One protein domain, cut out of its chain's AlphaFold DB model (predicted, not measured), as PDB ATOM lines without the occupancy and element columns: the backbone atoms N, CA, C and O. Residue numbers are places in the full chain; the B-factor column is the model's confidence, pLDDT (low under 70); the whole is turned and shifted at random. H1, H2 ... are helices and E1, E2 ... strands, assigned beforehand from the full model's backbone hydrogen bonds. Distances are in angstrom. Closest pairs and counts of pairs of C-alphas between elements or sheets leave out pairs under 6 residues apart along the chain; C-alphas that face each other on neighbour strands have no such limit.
ATOM      1  N   GLY A   7     -43.282 -49.057  55.888       96.44
ATOM      2  CA  GLY A   7     -44.024 -47.824  56.125       96.44
ATOM      3  C   GLY A   7     -44.612 -47.273  54.831       96.44
ATOM      4  O   GLY A   7     -44.326 -47.768  53.741       96.44
ATOM      5  N   TRP A   8     -45.423 -46.229  54.955       97.75
ATOM      6  CA  TRP A   8     -46.057 -45.513  53.851       97.75
ATOM      7  C   TRP A   8     -45.521 -44.092  53.787       97.75
ATOM      8  O   TRP A   8     -45.823 -43.276  54.656       97.75
ATOM      9  N   TYR A   9     -44.720 -43.804  52.769       98.00
ATOM     10  CA  TYR A   9     -44.174 -42.479  52.513       98.00
ATOM     11  C   TYR A   9     -45.159 -41.673  51.668       98.00
ATOM     12  O   TYR A   9     -45.574 -42.133  50.606       98.00
ATOM     13  N   LEU A  10     -45.524 -40.473  52.118       97.88
ATOM     14  CA  LEU A  10     -46.515 -39.614  51.474       97.88
ATOM     15  C   LEU A  10     -45.874 -38.419  50.762       97.88
ATOM     16  O   LEU A  10     -45.088 -37.678  51.349       97.88
ATOM     17  N   TYR A  11     -46.281 -38.197  49.512       97.69
ATOM     18  CA  TYR A  11     -45.746 -37.127  48.663       97.69
ATOM     19  C   TYR A  11     -46.628 -35.880  48.687       97.69
ATOM     20  O   TYR A  11     -46.154 -34.762  48.887       97.69
ATOM     21  N   CYS A  12     -47.926 -36.059  48.447       97.44
ATOM     22  CA  CYS A  12     -48.890 -34.969  48.333       97.44
ATOM     23  C   CYS A  12     -50.329 -35.460  48.482       97.44
ATOM     24  O   CYS A  12     -50.595 -36.663  48.435       97.44
ATOM     25  N   VAL A  13     -51.242 -34.498  48.604       97.81
ATOM     26  CA  VAL A  13     -52.689 -34.695  48.551       97.81
ATOM     27  C   VAL A  13     -53.271 -33.972  47.336       97.81
ATOM     28  O   VAL A  13     -52.882 -32.848  47.007       97.81
ATOM     29  N   LEU A  14     -54.215 -34.633  46.675       97.38
ATOM     30  CA  LEU A  14     -54.954 -34.187  45.500       97.38
ATOM     31  C   LEU A  14     -56.460 -34.347  45.740       97.38
ATOM     32  O   LEU A  14     -56.893 -35.027  46.673       97.38
ATOM     33  N   ASP A  15     -57.261 -33.775  44.846       96.62
ATOM     34  CA  ASP A  15     -58.665 -34.163  44.706       96.62
ATOM     35  C   ASP A  15     -58.763 -35.640  44.268       96.62
ATOM     36  O   ASP A  15     -57.974 -36.096  43.434       96.62
ATOM     37  N   ALA A  16     -59.726 -36.400  44.802       95.94
ATOM     38  CA  ALA A  16     -59.881 -37.820  44.469       95.94
ATOM     39  C   ALA A  16     -60.187 -38.088  42.987       95.94
ATOM     40  O   ALA A  16     -59.976 -39.208  42.515       95.94
ATOM     41  N   ALA A  17     -60.654 -37.097  42.222       94.50
ATOM     42  CA  ALA A  17     -60.837 -37.204  40.777       94.50
ATOM     43  C   ALA A  17     -59.531 -37.008  39.984       94.50
ATOM     44  O   ALA A  17     -59.464 -37.394  38.817       94.50
ATOM     45  N   ALA A  18     -58.474 -36.461  40.592       94.69
ATOM     46  CA  ALA A  18     -57.216 -36.190  39.905       94.69
ATOM     47  C   ALA A  18     -56.493 -37.483  39.488       94.69
ATOM     48  O   ALA A  18     -56.426 -38.472  40.229       94.69
ATOM     49  N   ARG A  19     -55.939 -37.486  38.274       93.06
ATOM     50  CA  ARG A  19     -55.210 -38.620  37.685       93.06
ATOM     51  C   ARG A  19     -53.873 -38.134  37.109       93.06
ATOM     52  O   ARG A  19     -53.788 -37.906  35.906       93.06
ATOM     53  N   PRO A  20     -52.848 -37.908  37.950       93.50
ATOM     54  CA  PRO A  20     -51.525 -37.541  37.456       93.50
ATOM     55  C   PRO A  20     -50.891 -38.707  36.675       93.50
ATOM     56  O   PRO A  20     -51.128 -39.867  37.021       93.50
ATOM     57  N   PRO A  21     -50.070 -38.431  35.646       93.31
ATOM     58  CA  PRO A  21     -49.357 -39.463  34.897       93.31
ATOM     59  C   PRO A  21     -48.159 -39.977  35.710       93.31
ATOM     60  O   PRO A  21     -47.106 -39.338  35.749       93.31
ATOM     61  N   LEU A  22     -48.333 -41.118  36.382       92.50
ATOM     62  CA  LEU A  22     -47.331 -41.718  37.278       92.50
ATOM     63  C   LEU A  22     -46.535 -42.865  36.640       92.50
ATOM     64  O   LEU A  22     -45.642 -43.419  37.279       92.50
ATOM     65  N   ASP A  23     -46.835 -43.219  35.391       91.44
ATOM     66  CA  ASP A  23     -46.193 -44.339  34.704       91.44
ATOM     67  C   ASP A  23     -44.668 -44.169  34.637       91.44
ATOM     68  O   ASP A  23     -44.144 -43.105  34.294       91.44
ATOM     69  N   GLY A  24     -43.950 -45.244  34.968       90.69
ATOM     70  CA  GLY A  24     -42.488 -45.272  34.981       90.69
ATOM     71  C   GLY A  24     -41.836 -44.574  36.178       90.69
ATOM     72  O   GLY A  24     -40.608 -44.529  36.235       90.69
ATOM     73  N   LEU A  25     -42.615 -44.043  37.128       93.62
ATOM     74  CA  LEU A  25     -42.083 -43.575  38.405       93.62
ATOM     75  C   LEU A  25     -42.048 -44.694  39.444       93.62
ATOM     76  O   LEU A  25     -42.949 -45.526  39.536       93.62
ATOM     77  N   VAL A  26     -41.006 -44.642  40.262       95.12
ATOM     78  CA  VAL A  26     -40.852 -45.425  41.485       95.12
ATOM     79  C   VAL A  26     -40.775 -44.472  42.668       95.12
ATOM     80  O   VAL A  26     -40.499 -43.279  42.508       95.12
ATOM     81  N   GLY A  27     -41.052 -45.000  43.850       94.50
ATOM     82  CA  GLY A  27     -40.995 -44.282  45.103       94.50
ATOM     83  C   GLY A  27     -39.580 -43.880  45.493       94.50
ATOM     84  O   GLY A  27     -38.596 -44.195  44.824       94.50
ATOM     85  N   VAL A  28     -39.480 -43.180  46.621       96.25
ATOM     86  CA  VAL A  28     -38.207 -42.723  47.196       96.25
ATOM     87  C   VAL A  28     -37.236 -43.853  47.535       96.25
ATOM     88  O   VAL A  28     -36.037 -43.610  47.609       96.25
ATOM     89  N   ASP A  29     -37.733 -45.077  47.716       93.44
ATOM     90  CA  ASP A  29     -36.919 -46.280  47.911       93.44
ATOM     91  C   ASP A  29     -36.281 -46.787  46.601       93.44
ATOM     92  O   ASP A  29     -35.443 -47.686  46.616       93.44
ATOM     93  N   GLY A  30     -36.674 -46.219  45.457       93.25
ATOM     94  CA  GLY A  30     -36.204 -46.601  44.131       93.25
ATOM     95  C   GLY A  30     -36.831 -47.884  43.584       93.25
ATOM     96  O   GLY A  30     -36.380 -48.360  42.541       93.25
ATOM     97  N   ALA A  31     -37.847 -48.449  44.247       93.25
ATOM     98  CA  ALA A  31     -38.415 -49.744  43.872       93.25
ATOM     99  C   ALA A  31     -39.945 -49.788  43.932       93.25
ATOM    100  O   ALA A  31     -40.574 -50.252  42.977       93.25
ATOM    101  N   ALA A  32     -40.559 -49.331  45.026       95.50
ATOM    102  CA  ALA A  32     -42.003 -49.407  45.192       95.50
ATOM    103  C   ALA A  32     -42.730 -48.522  44.164       95.50
ATOM    104  O   ALA A  32     -42.272 -47.419  43.868       95.50
ATOM    105  N   PRO A  33     -43.876 -48.948  43.612       96.62
ATOM    106  CA  PRO A  33     -44.681 -48.074  42.770       96.62
ATOM    107  C   PRO A  33     -45.303 -46.937  43.593       96.62
ATOM    108  O   PRO A  33     -45.451 -47.029  44.813       96.62
ATOM    109  N   ILE A  34     -45.711 -45.868  42.906       97.69
ATOM    110  CA  ILE A  34     -46.555 -44.833  43.510       97.69
ATOM    111  C   ILE A  34     -48.004 -45.327  43.524       97.69
ATOM    112  O   ILE A  34     -48.572 -45.668  42.488       97.69
ATOM    113  N   GLU A  35     -48.609 -45.339  44.703       95.56
ATOM    114  CA  GLU A  35     -49.943 -45.853  44.977       95.56
ATOM    115  C   GLU A  35     -50.873 -44.717  45.435       95.56
ATOM    116  O   GLU A  35     -50.526 -43.953  46.343       95.56
ATOM    117  N   PRO A  36     -52.066 -44.575  44.827       96.88
ATOM    118  CA  PRO A  36     -53.081 -43.656  45.317       96.88
ATOM    119  C   PRO A  36     -53.827 -44.261  46.513       96.88
ATOM    120  O   PRO A  36     -54.333 -45.380  46.440       96.88
ATOM    121  N   VAL A  37     -53.961 -43.487  47.588       97.56
ATOM    122  CA  VAL A  37     -54.821 -43.803  48.734       97.56
ATOM    123  C   VAL A  37     -55.964 -42.795  48.763       97.56
ATOM    124  O   VAL A  37     -55.751 -41.617  49.049       97.56
ATOM    125  N   ASP A  38     -57.170 -43.259  48.441       97.69
ATOM    126  CA  ASP A  38     -58.368 -42.420  48.353       97.69
ATOM    127  C   ASP A  38     -59.174 -42.476  49.646       97.69
ATOM    128  O   ASP A  38     -59.516 -43.567  50.097       97.69
ATOM    129  N   GLU A  39     -59.534 -41.325  50.207       97.44
ATOM    130  CA  GLU A  39     -60.383 -41.245  51.395       97.44
ATOM    131  C   GLU A  39     -61.188 -39.941  51.422       97.44
ATOM    132  O   GLU A  39     -60.657 -38.859  51.185       97.44
ATOM    133  N   THR A  40     -62.487 -40.024  51.721       92.12
ATOM    134  CA  THR A  40     -63.410 -38.873  51.853       92.12
ATOM    135  C   THR A  40     -63.388 -37.804  50.733       92.12
ATOM    136  O   THR A  40     -63.724 -36.635  50.965       92.12
ATOM    137  N   GLY A  41     -63.053 -38.195  49.497       95.81
ATOM    138  CA  GLY A  41     -62.957 -37.291  48.338       95.81
ATOM    139  C   GLY A  41     -61.573 -36.664  48.131       95.81
ATOM    140  O   GLY A  41     -61.401 -35.851  47.225       95.81
ATOM    141  N   LEU A  42     -60.584 -37.070  48.923       97.88
ATOM    142  CA  LEU A  42     -59.177 -36.724  48.768       97.88
ATOM    143  C   LEU A  42     -58.372 -37.947  48.326       97.88
ATOM    144  O   LEU A  42     -58.768 -39.087  48.568       97.88
ATOM    145  N   ARG A  43     -57.224 -37.694  47.700       97.94
ATOM    146  CA  ARG A  43     -56.258 -38.710  47.281       97.94
ATOM    147  C   ARG A  43     -54.876 -38.352  47.790       97.94
ATOM    148  O   ARG A  43     -54.336 -37.327  47.386       97.94
ATOM    149  N   ALA A  44     -54.276 -39.208  48.607       97.88
ATOM    150  CA  ALA A  44     -52.843 -39.152  48.865       97.88
ATOM    151  C   ALA A  44     -52.095 -39.944  47.789       97.88
ATOM    152  O   ALA A  44     -52.489 -41.059  47.455       97.88
ATOM    153  N   LEU A  45     -51.001 -39.390  47.267       98.00
ATOM    154  CA  LEU A  45     -50.002 -40.197  46.570       98.00
ATOM    155  C   LEU A  45     -48.981 -40.679  47.592       98.00
ATOM    156  O   LEU A  45     -48.412 -39.863  48.325       98.00
ATOM    157  N   ALA A  46     -48.748 -41.986  47.622       97.88
ATOM    158  CA  ALA A  46     -47.845 -42.622  48.565       97.88
ATOM    159  C   ALA A  46     -47.025 -43.733  47.902       97.88
ATOM    160  O   ALA A  46     -47.324 -44.156  46.795       97.88
ATOM    161  N   SER A  47     -45.987 -44.218  48.569       97.75
ATOM    162  CA  SER A  47     -45.308 -45.461  48.197       97.75
ATOM    163  C   SER A  47     -44.871 -46.193  49.456       97.75
ATOM    164  O   SER A  47     -44.622 -45.576  50.499       97.75
ATOM    165  N   ARG A  48     -44.766 -47.518  49.372       97.06
ATOM    166  CA  ARG A  48     -44.208 -48.311  50.468       97.06
ATOM    167  C   ARG A  48     -42.707 -48.048  50.587       97.06
ATOM    168  O   ARG A  48     -42.034 -47.864  49.581       97.06
ATOM    169  N   VAL A  49     -42.196 -48.015  51.815       96.88
ATOM    170  CA  VAL A  49     -40.767 -47.833  52.106       96.88
ATOM    171  C   VAL A  49     -40.308 -48.798  53.200       96.88
ATOM    172  O   VAL A  49     -41.071 -49.065  54.132       96.88
ATOM    173  N   PRO A  50     -39.079 -49.330  53.137       96.06
ATOM    174  CA  PRO A  50     -38.574 -50.227  54.169       96.06
ATOM    175  C   PRO A  50     -38.263 -49.456  55.459       96.06
ATOM    176  O   PRO A  50     -37.466 -48.516  55.467       96.06
ATOM    177  N   LEU A  51     -38.831 -49.879  56.593       95.12
ATOM    178  CA  LEU A  51     -38.564 -49.236  57.889       95.12
ATOM    179  C   LEU A  51     -37.137 -49.477  58.397       95.12
ATOM    180  O   LEU A  51     -36.680 -48.775  59.296       95.12
ATOM    181  N   SER A  52     -36.395 -50.410  57.799       94.19
ATOM    182  CA  SER A  52     -34.955 -50.552  58.037       94.19
ATOM    183  C   SER A  52     -34.138 -49.350  57.551       94.19
ATOM    184  O   SER A  52     -33.005 -49.185  57.993       94.19
ATOM    185  N   GLU A  53     -34.694 -48.525  56.662       93.94
ATOM    186  CA  GLU A  53     -34.037 -47.351  56.071       93.94
ATOM    187  C   GLU A  53     -34.793 -46.049  56.375       93.94
ATOM    188  O   GLU A  53     -34.177 -45.022  56.647       93.94
ATOM    189  N   PHE A  54     -36.125 -46.113  56.393       94.81
ATOM    190  CA  PHE A  54     -37.016 -44.972  56.618       94.81
ATOM    191  C   PHE A  54     -37.660 -44.964  58.013       94.81
ATOM    192  O   PHE A  54     -38.431 -44.062  58.332       94.81
ATOM    193  N   GLY A  55     -37.366 -45.956  58.859       92.50
ATOM    194  CA  GLY A  55     -37.756 -45.931  60.269       92.50
ATOM    195  C   GLY A  55     -37.016 -44.832  61.031       92.50
ATOM    196  O   GLY A  55     -35.988 -44.344  60.578       92.50
ATOM    197  N   GLU A  56     -37.516 -44.454  62.207       89.81
ATOM    198  CA  GLU A  56     -37.059 -43.259  62.933       89.81
ATOM    199  C   GLU A  56     -35.533 -43.182  63.136       89.81
ATOM    200  O   GLU A  56     -34.904 -42.170  62.818       89.81
ATOM    201  N   GLU A  57     -34.921 -44.254  63.649       92.19
ATOM    202  CA  GLU A  57     -33.474 -44.302  63.879       92.19
ATOM    203  C   GLU A  57     -32.649 -44.373  62.580       92.19
ATOM    204  O   GLU A  57     -31.724 -43.567  62.437       92.19
ATOM    205  N   PRO A  58     -32.926 -45.296  61.629       92.62
ATOM    206  CA  PRO A  58     -32.266 -45.293  60.325       92.62
ATOM    207  C   PRO A  58     -32.372 -43.964  59.583       92.62
ATOM    208  O   PRO A  58     -31.358 -43.465  59.104       92.62
ATOM    209  N   LEU A  59     -33.560 -43.356  59.561       92.06
ATOM    210  CA  LEU A  59     -33.804 -42.086  58.891       92.06
ATOM    211  C   LEU A  59     -32.890 -40.998  59.451       92.06
ATOM    212  O   LEU A  59     -32.242 -40.292  58.686       92.06
ATOM    213  N   ARG A  60     -32.773 -40.896  60.781       92.00
ATOM    214  CA  ARG A  60     -31.886 -39.916  61.424       92.00
ATOM    215  C   ARG A  60     -30.435 -40.060  60.966       92.00
ATOM    216  O   ARG A  60     -29.799 -39.050  60.700       92.00
ATOM    217  N   ARG A  61     -29.936 -41.295  60.843       92.00
ATOM    218  CA  ARG A  61     -28.578 -41.566  60.341       92.00
ATOM    219  C   ARG A  61     -28.445 -41.233  58.857       92.00
ATOM    220  O   ARG A  61     -27.485 -40.595  58.452       92.00
ATOM    221  N   ASN A  62     -29.424 -41.628  58.049       91.56
ATOM    222  CA  ASN A  62     -29.397 -41.421  56.603       91.56
ATOM    223  C   ASN A  62     -29.517 -39.940  56.214       91.56
ATOM    224  O   ASN A  62     -28.991 -39.537  55.182       91.56
ATOM    225  N   LEU A  63     -30.144 -39.107  57.053       92.00
ATOM    226  CA  LEU A  63     -30.177 -37.651  56.874       92.00
ATOM    227  C   LEU A  63     -28.789 -36.991  56.943       92.00
ATOM    228  O   LEU A  63     -28.627 -35.877  56.447       92.00
ATOM    229  N   GLU A  64     -27.797 -37.659  57.536       92.38
ATOM    230  CA  GLU A  64     -26.403 -37.201  57.551       92.38
ATOM    231  C   GLU A  64     -25.666 -37.547  56.241       92.38
ATOM    232  O   GLU A  64     -24.658 -36.919  55.909       92.38
ATOM    233  N   ASP A  65     -26.183 -38.498  55.452       93.94
ATOM    234  CA  ASP A  65     -25.680 -38.827  54.117       93.94
ATOM    235  C   ASP A  65     -26.323 -37.910  53.066       93.94
ATOM    236  O   ASP A  65     -27.429 -38.136  52.569       93.94
ATOM    237  N   LEU A  66     -25.581 -36.871  52.672       93.00
ATOM    238  CA  LEU A  66     -26.027 -35.907  51.664       93.00
ATOM    239  C   LEU A  66     -26.392 -36.556  50.322       93.00
ATOM    240  O   LEU A  66     -27.324 -36.095  49.668       93.00
ATOM    241  N   ALA A  67     -25.689 -37.611  49.903       93.38
ATOM    242  CA  ALA A  67     -25.973 -38.267  48.632       93.38
ATOM    243  C   ALA A  67     -27.282 -39.063  48.712       93.38
ATOM    244  O   ALA A  67     -28.042 -39.104  47.742       93.38
ATOM    245  N   TRP A  68     -27.560 -39.687  49.858       94.31
ATOM    246  CA  TRP A  68     -28.840 -40.343  50.117       94.31
ATOM    247  C   TRP A  68     -29.998 -39.342  50.159       94.31
ATOM    248  O   TRP A  68     -31.013 -39.546  49.485       94.31
ATOM    249  N   VAL A  69     -29.821 -38.227  50.876       94.12
ATOM    250  CA  VAL A  69     -30.817 -37.148  50.947       94.12
ATOM    251  C   VAL A  69     -31.097 -36.580  49.561       94.12
ATOM    252  O   VAL A  69     -32.255 -36.410  49.194       94.12
ATOM    253  N   GLU A  70     -30.060 -36.328  48.760       92.69
ATOM    254  CA  GLU A  70     -30.213 -35.800  47.406       92.69
ATOM    255  C   GLU A  70     -30.998 -36.757  46.502       92.69
ATOM    256  O   GLU A  70     -31.918 -36.325  45.804       92.69
ATOM    257  N   ARG A  71     -30.674 -38.058  46.515       94.81
ATOM    258  CA  ARG A  71     -31.416 -39.061  45.734       94.81
ATOM    259  C   ARG A  71     -32.882 -39.128  46.159       94.81
ATOM    260  O   ARG A  71     -33.759 -39.113  45.299       94.81
ATOM    261  N   THR A  72     -33.135 -39.135  47.466       95.31
ATOM    262  CA  THR A  72     -34.488 -39.177  48.033       95.31
ATOM    263  C   THR A  72     -35.293 -37.932  47.662       95.31
ATOM    264  O   THR A  72     -36.425 -38.046  47.195       95.31
ATOM    265  N   ALA A  73     -34.691 -36.746  47.779       93.81
ATOM    266  CA  ALA A  73     -35.311 -35.485  47.388       93.81
ATOM    267  C   ALA A  73     -35.639 -35.455  45.889       93.81
ATOM    268  O   ALA A  73     -36.755 -35.114  45.512       93.81
ATOM    269  N   ARG A  74     -34.709 -35.893  45.027       94.12
ATOM    270  CA  ARG A  74     -34.948 -35.993  43.575       94.12
ATOM    271  C   ARG A  74     -36.113 -36.929  43.248       94.12
ATOM    272  O   ARG A  74     -36.910 -36.601  42.374       94.12
ATOM    273  N   ALA A  75     -36.215 -38.074  43.925       95.62
ATOM    274  CA  ALA A  75     -37.319 -39.013  43.729       95.62
ATOM    275  C   ALA A  75     -38.660 -38.422  44.199       95.62
ATOM    276  O   ALA A  75     -39.653 -38.493  43.477       95.62
ATOM    277  N   HIS A  76     -38.679 -37.764  45.362       96.31
ATOM    278  CA  HIS A  76     -39.851 -37.045  45.871       96.31
ATOM    279  C   HIS A  76     -40.320 -35.949  44.906       96.31
ATOM    280  O   HIS A  76     -41.498 -35.894  44.542       96.31
ATOM    281  N   ASP A  77     -39.390 -35.120  44.432       93.06
ATOM    282  CA  ASP A  77     -39.674 -34.036  43.492       93.06
ATOM    283  C   ASP A  77     -40.146 -34.562  42.132       93.06
ATOM    284  O   ASP A  77     -41.013 -33.950  41.509       93.06
ATOM    285  N   ALA A  78     -39.643 -35.714  41.675       94.69
ATOM    286  CA  ALA A  78     -40.100 -36.334  40.432       94.69
ATOM    287  C   ALA A  78     -41.592 -36.703  40.483       94.69
ATOM    288  O   ALA A  78     -42.295 -36.527  39.485       94.69
ATOM    289  N   VAL A  79     -42.093 -37.155  41.639       95.75
ATOM    290  CA  VAL A  79     -43.528 -37.417  41.843       95.75
ATOM    291  C   VAL A  79     -44.320 -36.111  41.810       95.75
ATOM    292  O   VAL A  79     -45.300 -36.005  41.073       95.75
ATOM    293  N   LEU A  80     -43.880 -35.088  42.550       95.00
ATOM    294  CA  LEU A  80     -44.557 -33.787  42.582       95.00
ATOM    295  C   LEU A  80     -44.566 -33.078  41.224       95.00
ATOM    296  O   LEU A  80     -45.558 -32.457  40.857       95.00
ATOM    297  N   ALA A  81     -43.508 -33.214  40.428       93.00
ATOM    298  CA  ALA A  81     -43.464 -32.645  39.087       93.00
ATOM    299  C   ALA A  81     -44.586 -33.195  38.188       93.00
ATOM    300  O   ALA A  81     -45.122 -32.465  37.354       93.00
ATOM    301  N   ARG A  82     -45.000 -34.461  38.369       94.25
ATOM    302  CA  ARG A  82     -46.135 -35.040  37.623       94.25
ATOM    303  C   ARG A  82     -47.481 -34.493  38.071       94.25
ATOM    304  O   ARG A  82     -48.400 -34.422  37.259       94.25
ATOM    305  N   THR A  83     -47.612 -34.094  39.332       93.62
ATOM    306  CA  THR A  83     -48.875 -33.560  39.860       93.62
ATOM    307  C   THR A  83     -49.116 -32.107  39.473       93.62
ATOM    308  O   THR A  83     -50.259 -31.660  39.518       93.62
ATOM    309  N   LEU A  84     -48.101 -31.396  38.973       89.19
ATOM    310  CA  LEU A  84     -48.277 -30.073  38.362       89.19
ATOM    311  C   LEU A  84     -49.180 -30.099  37.120       89.19
ATOM    312  O   LEU A  84     -49.764 -29.077  36.771       89.19
ATOM    313  N   ALA A  85     -49.363 -31.264  36.487       90.19
ATOM    314  CA  ALA A  85     -50.347 -31.442  35.418       90.19
ATOM    315  C   ALA A  85     -51.805 -31.429  35.925       90.19
ATOM    316  O   ALA A  85     -52.729 -31.282  35.129       90.19
ATOM    317  N   CYS A  86     -52.035 -31.594  37.230       92.50
ATOM    318  CA  CYS A  86     -53.361 -31.530  37.844       92.50
ATOM    319  C   CYS A  86     -53.748 -30.086  38.189       92.50
ATOM    320  O   CYS A  86     -52.886 -29.219  38.295       92.50
ATOM    321  N   ASP A  87     -55.039 -29.826  38.402       90.75
ATOM    322  CA  ASP A  87     -55.560 -28.486  38.724       90.75
ATOM    323  C   ASP A  87     -55.014 -27.906  40.037       90.75
ATOM    324  O   ASP A  87     -54.827 -26.697  40.141       90.75
ATOM    325  N   ALA A  88     -54.801 -28.748  41.049       94.62
ATOM    326  CA  ALA A  88     -54.333 -28.354  42.372       94.62
ATOM    327  C   ALA A  88     -53.559 -29.503  43.020       94.62
ATOM    328  O   ALA A  88     -53.889 -30.673  42.810       94.62
ATOM    329  N   VAL A  89     -52.577 -29.165  43.853       96.00
ATOM    330  CA  VAL A  89     -51.848 -30.126  44.683       96.00
ATOM    331  C   VAL A  89     -51.458 -29.494  46.010       96.00
ATOM    332  O   VAL A  89     -50.974 -28.367  46.041       96.00
ATOM    333  N   VAL A  90     -51.640 -30.238  47.101       96.62
ATOM    334  CA  VAL A  90     -51.111 -29.904  48.428       96.62
ATOM    335  C   VAL A  90     -49.875 -30.774  48.664       96.62
ATOM    336  O   VAL A  90     -50.018 -31.956  48.989       96.62
ATOM    337  N   PRO A  91     -48.655 -30.257  48.449       96.00
ATOM    338  CA  PRO A  91     -47.443 -31.023  48.708       96.00
ATOM    339  C   PRO A  91     -47.247 -31.249  50.212       96.00
ATOM    340  O   PRO A  91     -47.485 -30.361  51.031       96.00
ATOM    341  N   LEU A  92     -46.797 -32.450  50.576       94.56
ATOM    342  CA  LEU A  92     -46.450 -32.803  51.949       94.56
ATOM    343  C   LEU A  92     -44.940 -32.707  52.145       94.56
ATOM    344  O   LEU A  92     -44.155 -32.821  51.203       94.56
ATOM    345  N   ARG A  93     -44.522 -32.472  53.393       91.44
ATOM    346  CA  ARG A  93     -43.098 -32.378  53.725       91.44
ATOM    347  C   ARG A  93     -42.400 -33.698  53.408       91.44
ATOM    348  O   ARG A  93     -42.952 -34.770  53.658       91.44
ATOM    349  N   MET A  94     -41.167 -33.605  52.917       90.00
ATOM    350  CA  MET A  94     -40.294 -34.763  52.745       90.00
ATOM    351  C   MET A  94     -40.203 -35.546  54.067       90.00
ATOM    352  O   MET A  94     -40.173 -34.941  55.141       90.00
ATOM    353  N   PHE A  95     -40.189 -36.877  53.981       92.50
ATOM    354  CA  PHE A  95     -40.212 -37.801  55.128       92.50
ATOM    355  C   PHE A  95     -41.507 -37.809  55.953       92.50
ATOM    356  O   PHE A  95     -41.500 -38.171  57.129       92.50
ATOM    357  N   THR A  96     -42.643 -37.471  55.339       95.38
ATOM    358  CA  THR A  96     -43.960 -37.742  55.933       95.38
ATOM    359  C   THR A  96     -44.272 -39.237  55.806       95.38
ATOM    360  O   THR A  96     -44.704 -39.692  54.748       95.38
ATOM    361  N   ILE A  97     -44.011 -40.011  56.864       96.69
ATOM    362  CA  ILE A  97     -44.102 -41.480  56.856       96.69
ATOM    363  C   ILE A  97     -45.132 -41.962  57.881       96.69
ATOM    364  O   ILE A  97     -45.118 -41.541  59.037       96.69
ATOM    365  N   PHE A  98     -45.996 -42.884  57.464       95.75
ATOM    366  CA  PHE A  98     -47.003 -43.535  58.299       95.75
ATOM    367  C   PHE A  98     -46.693 -45.021  58.478       95.75
ATOM    368  O   PHE A  98     -46.093 -45.658  57.615       95.75
ATOM    369  N   ALA A  99     -47.150 -45.597  59.589       94.06
ATOM    370  CA  ALA A  99     -46.967 -47.021  59.870       94.06
ATOM    371  C   ALA A  99     -47.769 -47.941  58.926       94.06
ATOM    372  O   ALA A  99     -47.449 -49.119  58.808       94.06
ATOM    373  N   GLY A 100     -48.808 -47.427  58.263       94.88
ATOM    374  CA  GLY A 100     -49.694 -48.219  57.415       94.88
ATOM    375  C   GLY A 100     -50.703 -47.371  56.641       94.88
ATOM    376  O   GLY A 100     -50.933 -46.202  56.956       94.88
ATOM    377  N   GLU A 101     -51.339 -47.988  55.643       96.56
ATOM    378  CA  GLU A 101     -52.414 -47.373  54.853       96.56
ATOM    379  C   GLU A 101     -53.606 -46.896  55.709       96.56
ATOM    380  O   GLU A 101     -54.095 -45.793  55.460       96.56
ATOM    381  N   PRO A 102     -54.077 -47.636  56.741       97.38
ATOM    382  CA  PRO A 102     -55.189 -47.167  57.571       97.38
ATOM    383  C   PRO A 102     -54.908 -45.825  58.254       97.38
ATOM    384  O   PRO A 102     -55.804 -44.995  58.367       97.38
ATOM    385  N   GLN A 103     -53.662 -45.578  58.669       97.06
ATOM    386  CA  GLN A 103     -53.258 -44.308  59.271       97.06
ATOM    387  C   GLN A 103     -53.211 -43.172  58.242       97.06
ATOM    388  O   GLN A 103     -53.522 -42.033  58.577       97.06
ATOM    389  N   VAL A 104     -52.876 -43.478  56.985       97.44
ATOM    390  CA  VAL A 104     -52.965 -42.510  55.881       97.44
ATOM    391  C   VAL A 104     -54.419 -42.102  55.645       97.44
ATOM    392  O   VAL A 104     -54.715 -40.913  55.555       97.44
ATOM    393  N   ARG A 105     -55.335 -43.077  55.596       98.19
ATOM    394  CA  ARG A 105     -56.778 -42.826  55.462       98.19
ATOM    395  C   ARG A 105     -57.311 -41.995  56.627       98.19
ATOM    396  O   ARG A 105     -57.992 -41.003  56.396       98.19
ATOM    397  N   ALA A 106     -56.943 -42.347  57.858       97.44
ATOM    398  CA  ALA A 106     -57.314 -41.574  59.041       97.44
ATOM    399  C   ALA A 106     -56.851 -40.111  58.930       97.44
ATOM    400  O   ALA A 106     -57.672 -39.213  59.073       97.44
ATOM    401  N   MET A 107     -55.590 -39.864  58.548       96.31
ATOM    402  CA  MET A 107     -55.088 -38.499  58.333       96.31
ATOM    403  C   MET A 107     -55.896 -37.737  57.274       96.31
ATOM    404  O   MET A 107     -56.247 -36.582  57.495       96.31
ATOM    405  N   LEU A 108     -56.230 -38.371  56.145       97.31
ATOM    406  CA  LEU A 108     -57.044 -37.735  55.104       97.31
ATOM    407  C   LEU A 108     -58.454 -37.386  55.592       97.31
ATOM    408  O   LEU A 108     -58.982 -36.340  55.214       97.31
ATOM    409  N   ALA A 109     -59.061 -38.250  56.408       97.06
ATOM    410  CA  ALA A 109     -60.381 -38.019  56.981       97.06
ATOM    411  C   ALA A 109     -60.358 -36.897  58.033       97.06
ATOM    412  O   ALA A 109     -61.207 -36.003  57.987       97.06
ATOM    413  N   ASP A 110     -59.370 -36.915  58.929       96.56
ATOM    414  CA  ASP A 110     -59.222 -35.950  60.023       96.56
ATOM    415  C   ASP A 110     -58.904 -34.542  59.490       96.56
ATOM    416  O   ASP A 110     -59.544 -33.561  59.870       96.56
ATOM    417  N   GLU A 111     -57.983 -34.436  58.527       95.06
ATOM    418  CA  GLU A 111     -57.538 -33.164  57.937       95.06
ATOM    419  C   GLU A 111     -58.377 -32.730  56.723       95.06
ATOM    420  O   GLU A 111     -58.054 -31.760  56.024       95.06
ATOM    421  N   ARG A 112     -59.486 -33.428  56.446       95.31
ATOM    422  CA  ARG A 112     -60.276 -33.260  55.220       95.31
ATOM    423  C   ARG A 112     -60.646 -31.809  54.939       95.31
ATOM    424  O   ARG A 112     -60.538 -31.345  53.801       95.31
ATOM    425  N   ALA A 113     -61.139 -31.103  55.956       94.75
ATOM    426  CA  ALA A 113     -61.613 -29.730  55.808       94.75
ATOM    427  C   ALA A 113     -60.471 -28.783  55.411       94.75
ATOM    428  O   ALA A 113     -60.613 -28.029  54.445       94.75
ATOM    429  N   ALA A 114     -59.331 -28.878  56.102       94.62
ATOM    430  CA  ALA A 114     -58.151 -28.062  55.842       94.62
ATOM    431  C   ALA A 114     -57.551 -28.364  54.459       94.62
ATOM    432  O   ALA A 114     -57.318 -27.446  53.671       94.62
ATOM    433  N   LEU A 115     -57.390 -29.646  54.117       95.69
ATOM    434  CA  LEU A 115     -56.853 -30.080  52.822       95.69
ATOM    435  C   LEU A 115     -57.754 -29.659  51.654       95.69
ATOM    436  O   LEU A 115     -57.267 -29.174  50.635       95.69
ATOM    437  N   THR A 116     -59.076 -29.766  51.813       95.81
ATOM    438  CA  THR A 116     -60.036 -29.317  50.790       95.81
ATOM    439  C   THR A 116     -59.980 -27.800  50.597       95.81
ATOM    440  O   THR A 116     -60.033 -27.318  49.464       95.81
ATOM    441  N   ALA A 117     -59.871 -27.027  51.682       94.56
ATOM    442  CA  ALA A 117     -59.734 -25.574  51.606       94.56
ATOM    443  C   ALA A 117     -58.422 -25.168  50.912       94.56
ATOM    444  O   ALA A 117     -58.434 -24.309  50.027       94.56
ATOM    445  N   ALA A 118     -57.315 -25.839  51.243       95.12
ATOM    446  CA  ALA A 118     -56.028 -25.632  50.593       95.12
ATOM    447  C   ALA A 118     -56.093 -25.940  49.088       95.12
ATOM    448  O   ALA A 118     -55.733 -25.086  48.280       95.12
ATOM    449  N   LEU A 119     -56.641 -27.093  48.686       95.88
ATOM    450  CA  LEU A 119     -56.813 -27.449  47.270       95.88
ATOM    451  C   LEU A 119     -57.657 -26.424  46.502       95.88
ATOM    452  O   LEU A 119     -57.326 -26.091  45.366       95.88
ATOM    453  N   ARG A 120     -58.724 -25.887  47.111       94.88
ATOM    454  CA  ARG A 120     -59.544 -24.834  46.486       94.88
ATOM    455  C   ARG A 120     -58.753 -23.557  46.242       94.88
ATOM    456  O   ARG A 120     -58.850 -23.004  45.152       94.88
ATOM    457  N   ARG A 121     -57.971 -23.107  47.226       93.88
ATOM    458  CA  ARG A 121     -57.137 -21.902  47.099       93.88
ATOM    459  C   ARG A 121     -56.036 -22.071  46.053       93.88
ATOM    460  O   ARG A 121     -55.732 -21.132  45.332       93.88
ATOM    461  N   LEU A 122     -55.458 -23.266  45.960       95.50
ATOM    462  CA  LEU A 122     -54.355 -23.570  45.047       95.50
ATOM    463  C   LEU A 122     -54.811 -23.921  43.625       95.50
ATOM    464  O   LEU A 122     -53.978 -24.117  42.739       95.50
ATOM    465  N   ARG A 123     -56.121 -24.026  43.391       95.12
ATOM    466  CA  ARG A 123     -56.669 -24.444  42.105       95.12
ATOM    467  C   ARG A 123     -56.278 -23.479  40.995       95.12
ATOM    468  O   ARG A 123     -56.527 -22.285  41.105       95.12
ATOM    469  N   GLY A 124     -55.705 -24.008  39.918       94.12
ATOM    470  CA  GLY A 124     -55.280 -23.215  38.766       94.12
ATOM    471  C   GLY A 124     -54.053 -22.348  39.036       94.12
ATOM    472  O   GLY A 124     -53.754 -21.485  38.223       94.12
TER     473      GLY A 124
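Overview. This is residues 7 to 124 of the 339 residues of an uncharacterized protein of Conexibacter arvalis (UniProt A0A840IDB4). A small, strongly twisted sheet of three strands forms the core, with the long helix H3 over one face and the helix H4 over the other; H5 follows H4 round a corner, and the short helices H1 and H2 sit together at the far end of the long axis from H5. These are three layers, helices on both faces of a sheet, with H4 and H5 on one face and H3 on the other, while the unnamed stretch 84 to 100 runs back along the edge strand E1 and is tied to it by two short pairings. The printed part has 118 residues, with the named elements in the order E1 E2 E3 H1 H2 H3 H4 H5; the sheet order is E1 - E3 - E2, all antiparallel, and the class is mixed, helices and strands. The whole is compact, with a radius of gyration of the C-alphas of 13.9 A and spans of 37 by 26 by 22 A.

Along the chain. Find C-alpha 7 at (-44.024, -47.824, 56.125); from there E1 runs to residue 15, 23.1 A away, and bends by 64 degrees at residue 11. Go on to E2, residues 35 to 39, and E3, residues 42 to 50, 25.2 A long. H1, residues 51 to 54, and H2, residues 56 to 62, come next. H3 begins at C-alpha 66, (-26.027, -35.907, 51.664), and runs 25.8 A to residue 83. H4 spans residues 101 to 110, and H5, residues 112 to 122, ends at C-alpha 122, (-54.355, -23.570, 45.047).

Arrangement. Look first at E1 and E3, antiparallel at 161 degrees, where N 9 and O 47 are 2.9 A apart, within hydrogen-bond range. E2 and E3 are a hairpin, with N 37 and O 44 at 2.8 A. Beside E1, residues 97 to 98 pair with 8 to 9, and 90 to 91 with 12 to 13, both antiparallel. H3 is on the sheet over E1, at a height of 10.2 A; the C-alphas of Tyr 11 and His 76, their closest, are 6.5 A apart. On the opposite face H4 has a height of 7.4 A and runs slantwise to the strands, at 47 degrees to E2 on the local plane; its closest C-alphas to E2 are Arg 105 and Glu 39, 5.7 A. H4 and H5 are close but not clearly touching, about perpendicular at 75 degrees, with Leu 108 and Leu 115 their closest C-alphas at 8.0 A. H5 is on the sheet too, its closest C-alpha to E1 being Leu 119, 7.2 A from Leu 14. H1 only grazes the sheet and touches H2 only at the corner, the C-alphas of Glu 53 and Leu 59 being closest at 6.0 A. H2 is not on the sheet. Every O i to N i+4 pair is within range in H2, H4 and H5, and 13 of 14 in H3; H1 is too short for such a pair.

Size, cuts and confidence. The two C-alphas farthest apart, Glu 57 and Gly 124, are 39.4 A apart. The printed part has no cut. The links E1 to E2, with 19 residues, and H3 to H4, with 17, are long. The mean pLDDT of the printed part is 94.9, and no printed residue is under 70.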